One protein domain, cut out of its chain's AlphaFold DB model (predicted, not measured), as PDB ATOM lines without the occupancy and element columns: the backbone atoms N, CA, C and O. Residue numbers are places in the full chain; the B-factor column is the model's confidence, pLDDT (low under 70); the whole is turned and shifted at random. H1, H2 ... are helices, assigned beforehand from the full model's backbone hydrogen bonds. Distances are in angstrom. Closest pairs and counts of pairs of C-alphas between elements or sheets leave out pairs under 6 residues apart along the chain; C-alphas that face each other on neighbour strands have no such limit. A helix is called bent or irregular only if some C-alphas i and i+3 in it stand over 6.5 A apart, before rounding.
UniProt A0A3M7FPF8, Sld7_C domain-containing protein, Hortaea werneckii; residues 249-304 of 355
ATOM      1  N   THR A 249      29.110 146.142  21.785       75.69
ATOM      2  CA  THR A 249      29.194 144.839  21.111       75.69
ATOM      3  C   THR A 249      30.620 144.540  20.659       75.69
ATOM      4  O   THR A 249      31.118 143.446  20.892       75.69
ATOM      5  N   ASP A 250      31.339 145.530  20.116       80.44
ATOM      6  CA  ASP A 250      32.747 145.370  19.734       80.44
ATOM      7  C   ASP A 250      33.642 145.074  20.954       80.44
ATOM      8  O   ASP A 250      34.622 144.339  20.842       80.44
ATOM      9  N   ARG A 251      33.304 145.612  22.139       82.94
ATOM     10  CA  ARG A 251      33.995 145.287  23.402       82.94
ATOM     11  C   ARG A 251      33.790 143.845  23.814       82.94
ATOM     12  O   ARG A 251      34.765 143.179  24.140       82.94
ATOM     13  N   LEU A 252      32.540 143.399  23.819       83.00
ATOM     14  CA  LEU A 252      32.195 142.036  24.204       83.00
ATOM     15  C   LEU A 252      32.818 141.032  23.227       83.00
ATOM     16  O   LEU A 252      33.436 140.068  23.667       83.00
ATOM     17  N   ASN A 253      32.790 141.338  21.928       86.12
ATOM     18  CA  ASN A 253      33.445 140.543  20.892       86.12
ATOM     19  C   ASN A 253      34.975 140.493  21.072       86.12
ATOM     20  O   ASN A 253      35.583 139.444  20.868       86.12
ATOM     21  N   ASP A 254      35.620 141.594  21.480       89.31
ATOM     22  CA  ASP A 254      37.062 141.619  21.779       89.31
ATOM     23  C   ASP A 254      37.416 140.757  23.008       89.31
ATOM     24  O   ASP A 254      38.457 140.085  23.033       89.31
ATOM     25  N   GLU A 255      36.566 140.772  24.038       90.88
ATOM     26  CA  GLU A 255      36.728 139.943  25.236       90.88
ATOM     27  C   GLU A 255      36.533 138.457  24.918       90.88
ATOM     28  O   GLU A 255      37.376 137.636  25.293       90.88
ATOM     29  N   GLU A 256      35.487 138.121  24.164       91.00
ATOM     30  CA  GLU A 256      35.224 136.767  23.679       91.00
ATOM     31  C   GLU A 256      36.363 136.263  22.792       91.00
ATOM     32  O   GLU A 256      36.901 135.182  23.041       91.00
ATOM     33  N   PHE A 257      36.821 137.080  21.837       94.44
ATOM     34  CA  PHE A 257      37.970 136.765  20.993       94.44
ATOM     35  C   PHE A 257      39.171 136.350  21.849       94.44
ATOM     36  O   PHE A 257      39.806 135.327  21.598       94.44
ATOM     37  N   LYS A 258      39.498 137.126  22.886       95.50
ATOM     38  CA  LYS A 258      40.662 136.844  23.732       95.50
ATOM     39  C   LYS A 258      40.498 135.545  24.524       95.50
ATOM     40  O   LYS A 258      41.464 134.790  24.656       95.50
ATOM     41  N   LEU A 259      39.303 135.290  25.052       95.31
ATOM     42  CA  LEU A 259      39.002 134.065  25.795       95.31
ATOM     43  C   LEU A 259      39.104 132.834  24.893       95.31
ATOM     44  O   LEU A 259      39.845 131.904  25.224       95.31
ATOM     45  N   VAL A 260      38.444 132.864  23.733       95.75
ATOM     46  CA  VAL A 260      38.476 131.777  22.747       95.75
ATOM     47  C   VAL A 260      39.905 131.544  22.262       95.75
ATOM     48  O   VAL A 260      40.378 130.410  22.294       95.75
ATOM     49  N   TYR A 261      40.643 132.605  21.919       97.62
ATOM     50  CA  TYR A 261      42.043 132.503  21.503       97.62
ATOM     51  C   TYR A 261      42.891 131.767  22.541       97.62
ATOM     52  O   TYR A 261      43.580 130.802  22.210       97.62
ATOM     53  N   HIS A 262      42.846 132.198  23.806       97.75
ATOM     54  CA  HIS A 262      43.666 131.588  24.849       97.75
ATOM     55  C   HIS A 262      43.274 130.140  25.123       97.75
ATOM     56  O   HIS A 262      44.157 129.312  25.351       97.75
ATOM     57  N   GLN A 263      41.980 129.831  25.096       97.06
ATOM     58  CA  GLN A 263      41.499 128.484  25.356       97.06
ATOM     59  C   GLN A 263      41.876 127.526  24.223       97.06
ATOM     60  O   GLN A 263      42.416 126.453  24.490       97.06
ATOM     61  N   VAL A 264      41.674 127.929  22.966       97.88
ATOM     62  CA  VAL A 264      42.046 127.130  21.790       97.88
ATOM     63  C   VAL A 264      43.561 126.974  21.710       97.88
ATOM     64  O   VAL A 264      44.047 125.869  21.486       97.88
ATOM     65  N   TYR A 265      44.325 128.040  21.959       98.19
ATOM     66  CA  TYR A 265      45.786 127.987  21.977       98.19
ATOM     67  C   TYR A 265      46.304 126.985  23.017       98.19
ATOM     68  O   TYR A 265      47.068 126.084  22.671       98.19
ATOM     69  N   LYS A 266      45.840 127.080  24.271       97.50
ATOM     70  CA  LYS A 266      46.230 126.144  25.339       97.50
ATOM     71  C   LYS A 266      45.764 124.717  25.056       97.50
ATOM     72  O   LYS A 266      46.534 123.783  25.255       97.50
ATOM     73  N   GLY A 267      44.535 124.543  24.571       97.25
ATOM     74  CA  GLY A 267      43.996 123.232  24.202       97.25
ATOM     75  C   GLY A 267      44.808 122.570  23.089       97.25
ATOM     76  O   GLY A 267      45.125 121.387  23.170       97.25
ATOM     77  N   THR A 268      45.230 123.356  22.098       97.19
ATOM     78  CA  THR A 268      46.070 122.883  20.993       97.19
ATOM     79  C   THR A 268      47.472 122.523  21.481       97.19
ATOM     80  O   THR A 268      47.961 121.439  21.179       97.19
ATOM     81  N   GLN A 269      48.106 123.370  22.299       96.25
ATOM     82  CA  GLN A 269      49.392 123.035  22.925       96.25
ATOM     83  C   GLN A 269      49.313 121.731  23.726       96.25
ATOM     84  O   GLN A 269      50.206 120.895  23.631       96.25
ATOM     85  N   PHE A 270      48.228 121.530  24.476       96.75
ATOM     86  CA  PHE A 270      48.028 120.318  25.262       96.75
ATOM     87  C   PHE A 270      47.835 119.068  24.393       96.75
ATOM     88  O   PHE A 270      48.376 118.011  24.725       96.75
ATOM     89  N   ALA A 271      47.109 119.180  23.277       96.25
ATOM     90  CA  ALA A 271      46.931 118.086  22.321       96.25
ATOM     91  C   ALA A 271      48.267 117.638  21.704       96.25
ATOM     92  O   ALA A 271      48.503 116.445  21.541       96.25
ATOM     93  N   PHE A 272      49.169 118.586  21.438       94.94
ATOM     94  CA  PHE A 272      50.487 118.328  20.855       94.94
ATOM     95  C   PHE A 272      51.626 118.297  21.883       94.94
ATOM     96  O   PHE A 272      52.788 118.389  21.494       94.94
ATOM     97  N   ARG A 273      51.340 118.132  23.183       93.56
ATOM     98  CA  ARG A 273      52.350 118.245  24.258       93.56
ATOM     99  C   ARG A 273      53.569 117.333  24.080       93.56
ATOM    100  O   ARG A 273      54.664 117.709  24.453       93.56
ATOM    101  N   GLN A 274      53.381 116.149  23.494       90.69
ATOM    102  CA  GLN A 274      54.472 115.199  23.239       90.69
ATOM    103  C   GLN A 274      55.324 115.607  22.030       90.69
ATOM    104  O   GLN A 274      56.512 115.322  21.979       90.69
ATOM    105  N   HIS A 275      54.722 116.296  21.063       89.88
ATOM    106  CA  HIS A 275      55.354 116.633  19.790       89.88
ATOM    107  C   HIS A 275      55.957 118.035  19.772       89.88
ATOM    108  O   HIS A 275      56.834 118.286  18.950       89.88
ATOM    109  N   ILE A 276      55.495 118.937  20.647       89.56
ATOM    110  CA  ILE A 276      55.892 120.349  20.647       89.56
ATOM    111  C   ILE A 276      57.369 120.546  21.007       89.56
ATOM    112  O   ILE A 276      57.999 121.439  20.442       89.56
ATOM    113  N   GLU A 277      57.898 119.687  21.878       87.94
ATOM    114  CA  GLU A 277      59.303 119.658  22.307       87.94
ATOM    115  C   GLU A 277      60.146 118.776  21.367       87.94
ATOM    116  O   GLU A 277      61.233 119.155  20.945       87.94
ATOM    117  N   GLN A 278      59.613 117.620  20.957       86.81
ATOM    118  CA  GLN A 278      60.400 116.570  20.296       86.81
ATOM    119  C   GLN A 278      60.521 116.715  18.773       86.81
ATOM    120  O   GLN A 278      61.435 116.158  18.168       86.81
ATOM    121  N   SER A 279      59.579 117.397  18.113       86.31
ATOM    122  CA  SER A 279      59.467 117.368  16.649       86.31
ATOM    123  C   SER A 279      58.962 118.682  16.066       86.31
ATOM    124  O   SER A 279      58.232 119.435  16.704       86.31
ATOM    125  N   THR A 280      59.319 118.976  14.816       87.56
ATOM    126  CA  THR A 280      58.736 120.137  14.127       87.56
ATOM    127  C   THR A 280      57.286 119.837  13.747       87.56
ATOM    128  O   THR A 280      57.002 118.800  13.161       87.56
ATOM    129  N   LEU A 281      56.354 120.745  14.054       86.81
ATOM    130  CA  LEU A 281      54.923 120.572  13.751       86.81
ATOM    131  C   LEU A 281      54.574 120.836  12.276       86.81
ATOM    132  O   LEU A 281      53.438 120.613  11.864       86.81
ATOM    133  N   GLN A 282      55.524 121.315  11.466       84.75
ATOM    134  CA  GLN A 282      55.295 121.657  10.058       84.75
ATOM    135  C   GLN A 282      54.748 120.498   9.203       84.75
ATOM    136  O   GLN A 282      53.780 120.730   8.479       84.75
ATOM    137  N   PRO A 283      55.294 119.267   9.286       89.12
ATOM    138  CA  PRO A 283      54.774 118.119   8.540       89.12
ATOM    139  C   PRO A 283      53.351 117.727   8.957       89.12
ATOM    140  O   PRO A 283      52.607 117.159   8.167       89.12
ATOM    141  N   HIS A 284      52.956 118.065  10.187       89.56
ATOM    142  CA  HIS A 284      51.646 117.759  10.762       89.56
ATOM    143  C   HIS A 284      50.713 118.977  10.783       89.56
ATOM    144  O   HIS A 284      49.749 119.015  11.551       89.56
ATOM    145  N   ALA A 285      50.970 119.982   9.938       91.50
ATOM    146  CA  ALA A 285      50.162 121.198   9.886       91.50
ATOM    147  C   ALA A 285      48.685 120.918   9.554       91.50
ATOM    148  O   ALA A 285      47.810 121.653  10.009       91.50
ATOM    149  N   ASP A 286      48.387 119.861   8.797       94.75
ATOM    150  CA  ASP A 286      47.010 119.464   8.476       94.75
ATOM    151  C   ASP A 286      46.271 118.947   9.718       94.75
ATOM    152  O   ASP A 286      45.197 119.455  10.041       94.75
ATOM    153  N   ALA A 287      46.897 118.053  10.489       93.94
ATOM    154  CA  ALA A 287      46.361 117.578  11.767       93.94
ATOM    155  C   ALA A 287      46.207 118.723  12.785       93.94
ATOM    156  O   ALA A 287      45.220 118.791  13.515       93.94
ATOM    157  N   LEU A 288      47.154 119.668  12.808       95.56
ATOM    158  CA  LEU A 288      47.067 120.867  13.641       95.56
ATOM    159  C   LEU A 288      45.839 121.720  13.290       95.56
ATOM    160  O   LEU A 288      45.126 122.163  14.192       95.56
ATOM    161  N   ARG A 289      45.574 121.941  11.996       96.56
ATOM    162  CA  ARG A 289      44.384 122.679  11.546       96.56
ATOM    163  C   ARG A 289      43.100 121.964  11.947       96.56
ATOM    164  O   ARG A 289      42.194 122.626  12.435       96.56
ATOM    165  N   GLU A 290      43.042 120.645  11.796       96.81
ATOM    166  CA  GLU A 290      41.872 119.851  12.179       96.81
ATOM    167  C   GLU A 290      41.584 119.929  13.688       96.81
ATOM    168  O   GLU A 290      40.440 120.132  14.092       96.81
ATOM    169  N   VAL A 291      42.615 119.831  14.535       97.31
ATOM    170  CA  VAL A 291      42.464 119.986  15.993       97.31
ATOM    171  C   VAL A 291      41.959 121.384  16.346       97.31
ATOM    172  O   VAL A 291      41.028 121.517  17.140       97.31
ATOM    173  N   VAL A 292      42.543 122.427  15.749       97.81
ATOM    174  CA  VAL A 292      42.116 123.816  15.972       97.81
ATOM    175  C   VAL A 292      40.671 124.028  15.524       97.81
ATOM    176  O   VAL A 292      39.908 124.653  16.255       97.81
ATOM    177  N   ASP A 293      40.277 123.488  14.371       96.69
ATOM    178  CA  ASP A 293      38.914 123.615  13.853       96.69
ATOM    179  C   ASP A 293      37.895 122.909  14.754       96.69
ATOM    180  O   ASP A 293      36.907 123.513  15.158       96.69
ATOM    181  N   ARG A 294      38.183 121.680  15.203       95.94
ATOM    182  CA  ARG A 294      37.334 120.959  16.170       95.94
ATOM    183  C   ARG A 294      37.181 121.717  17.490       95.94
ATOM    184  O   ARG A 294      36.088 121.757  18.052       95.94
ATOM    185  N   LEU A 295      38.260 122.325  17.990       96.06
ATOM    186  CA  LEU A 295      38.212 123.154  19.198       96.06
ATOM    187  C   LEU A 295      37.376 124.418  18.976       96.06
ATOM    188  O   LEU A 295      36.572 124.764  19.835       96.06
ATOM    189  N   LEU A 296      37.533 125.096  17.838       95.81
ATOM    190  CA  LEU A 296      36.742 126.283  17.509       95.81
ATOM    191  C   LEU A 296      35.262 125.947  17.339       95.81
ATOM    192  O   LEU A 296      34.434 126.632  17.925       95.81
ATOM    193  N   ILE A 297      34.923 124.851  16.656       94.19
ATOM    194  CA  ILE A 297      33.545 124.352  16.580       94.19
ATOM    195  C   ILE A 297      32.985 124.157  17.992       94.19
ATOM    196  O   ILE A 297      31.885 124.618  18.270       94.19
ATOM    197  N   LEU A 298      33.741 123.546  18.908       93.25
ATOM    198  CA  LEU A 298      33.280 123.312  20.278       93.25
ATOM    199  C   LEU A 298      33.053 124.608  21.073       93.25
ATOM    200  O   LEU A 298      32.076 124.698  21.809       93.25
ATOM    201  N   PHE A 299      33.951 125.590  20.962       91.50
ATOM    202  CA  PHE A 299      33.863 126.826  21.751       91.50
ATOM    203  C   PHE A 299      32.934 127.877  21.143       91.50
ATOM    204  O   PHE A 299      32.358 128.664  21.890       91.50
ATOM    205  N   CYS A 300      32.791 127.902  19.819       89.25
ATOM    206  CA  CYS A 300      31.957 128.869  19.108       89.25
ATOM    207  C   CYS A 300      30.526 128.361  18.887       89.25
ATOM    208  O   CYS A 300      29.612 129.165  18.731       89.25
ATOM    209  N   THR A 301      30.301 127.044  18.890       88.50
ATOM    210  CA  THR A 301      28.951 126.487  18.745       88.50
ATOM    211  C   THR A 301      28.285 126.392  20.108       88.50
ATOM    212  O   THR A 301      28.677 125.581  20.945       88.50
ATOM    213  N   ASN A 302      27.238 127.183  20.334       78.56
ATOM    214  CA  ASN A 302      26.438 127.059  21.543       78.56
ATOM    215  C   ASN A 302      25.519 125.825  21.423       78.56
ATOM    216  O   ASN A 302      24.582 125.836  20.616       78.56
ATOM    217  N   PRO A 303      25.726 124.755  22.218       71.00
ATOM    218  CA  PRO A 303      24.912 123.543  22.118       71.00
ATOM    219  C   PRO A 303      23.425 123.815  22.393       71.00
ATOM    220  O   PRO A 303      22.559 123.094  21.898       71.00
ATOM    221  N   LEU A 304      23.117 124.878  23.144       65.88
ATOM    222  CA  LEU A 304      21.747 125.269  23.469       65.88
ATOM    223  C   LEU A 304      21.026 125.959  22.304       65.88
ATOM    224  O   LEU A 304      19.799 125.909  22.240       65.88
TER     225      LEU A 304
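What this domain is: This is residues 249 to 304 of the 355 residues of the protein "Sld7_C domain-containing protein" of Hortaea werneckii (UniProt A0A3M7FPF8). Two long helices, H1 and H3, run opposite ways and cross at a steep angle as a skewed X, and a short turn holding the small helix H2 joins them at one end. The first residues of H1, 249 to 255, stick out free of the rest, and H3 has a kink near residue 289. The printed part has 56 residues with three named helices, H1, H2 and H3 in that order, and no named strand; the class is all helix, with 46 of the 56 residues in the helices. The whole is loose, with a radius of gyration of the C-alphas of 13.4 A, and elongated, with spans of 41 by 21 by 15 A.

How they stand to each other: Begin with H1, residues 249 to 271, the longest helix by residues. Look next at H3, residues 282 to 300, which touches H1 with 10 pairs of C-alphas within 8 A. Their closest C-alphas are those of Val 264 and Leu 295, 6.1 A apart. The two helices run opposite ways, and their lines stand at a steep tilt of 47 degrees. H3 is irregular, its C-alphas 283 and 286 being 7.9 A apart, and its line is a rough one. Between them in the chain is H2, residues 275 to 278, which is close to H1 but not clearly touching it: the closest C-alphas, those of Gln 269 and Ile 276, are 7.4 A apart. H2 and H3 are apart. In the backbone of H1 you will find every O i to N i+4 pair within hydrogen-bond range; in H3 it is 13 of 15, and H2 is too short for such a pair, but its one O i to N i+3 pair is within range.

Where its parts are: Find C-alpha 249 at (29.194, 144.839, 21.111); from there H1 runs 32.1 A to C-alpha 271 at (46.931, 118.086, 22.321). Three residues on, H2 goes from His 275 to Gln 278. After three more residues, find C-alpha 282 at (55.295, 121.657, 10.058), where H3 begins; it runs 26.0 A to C-alpha 300 at (31.957, 128.869, 19.108).

The domain as a whole: Look for the two C-alphas farthest apart in those of Thr 249 and Gln 278, 42.1 A from each other. The first and last printed C-alphas, those of Thr 249 and Leu 304, are 21.1 A apart. The printed part has no cut, and both links, H1 to H2 and H2 to H3, are tight, with 3 residues each. In the B-factor column the mean pLDDT of the printed part is 91.2; one residue, Leu 304, is under 70.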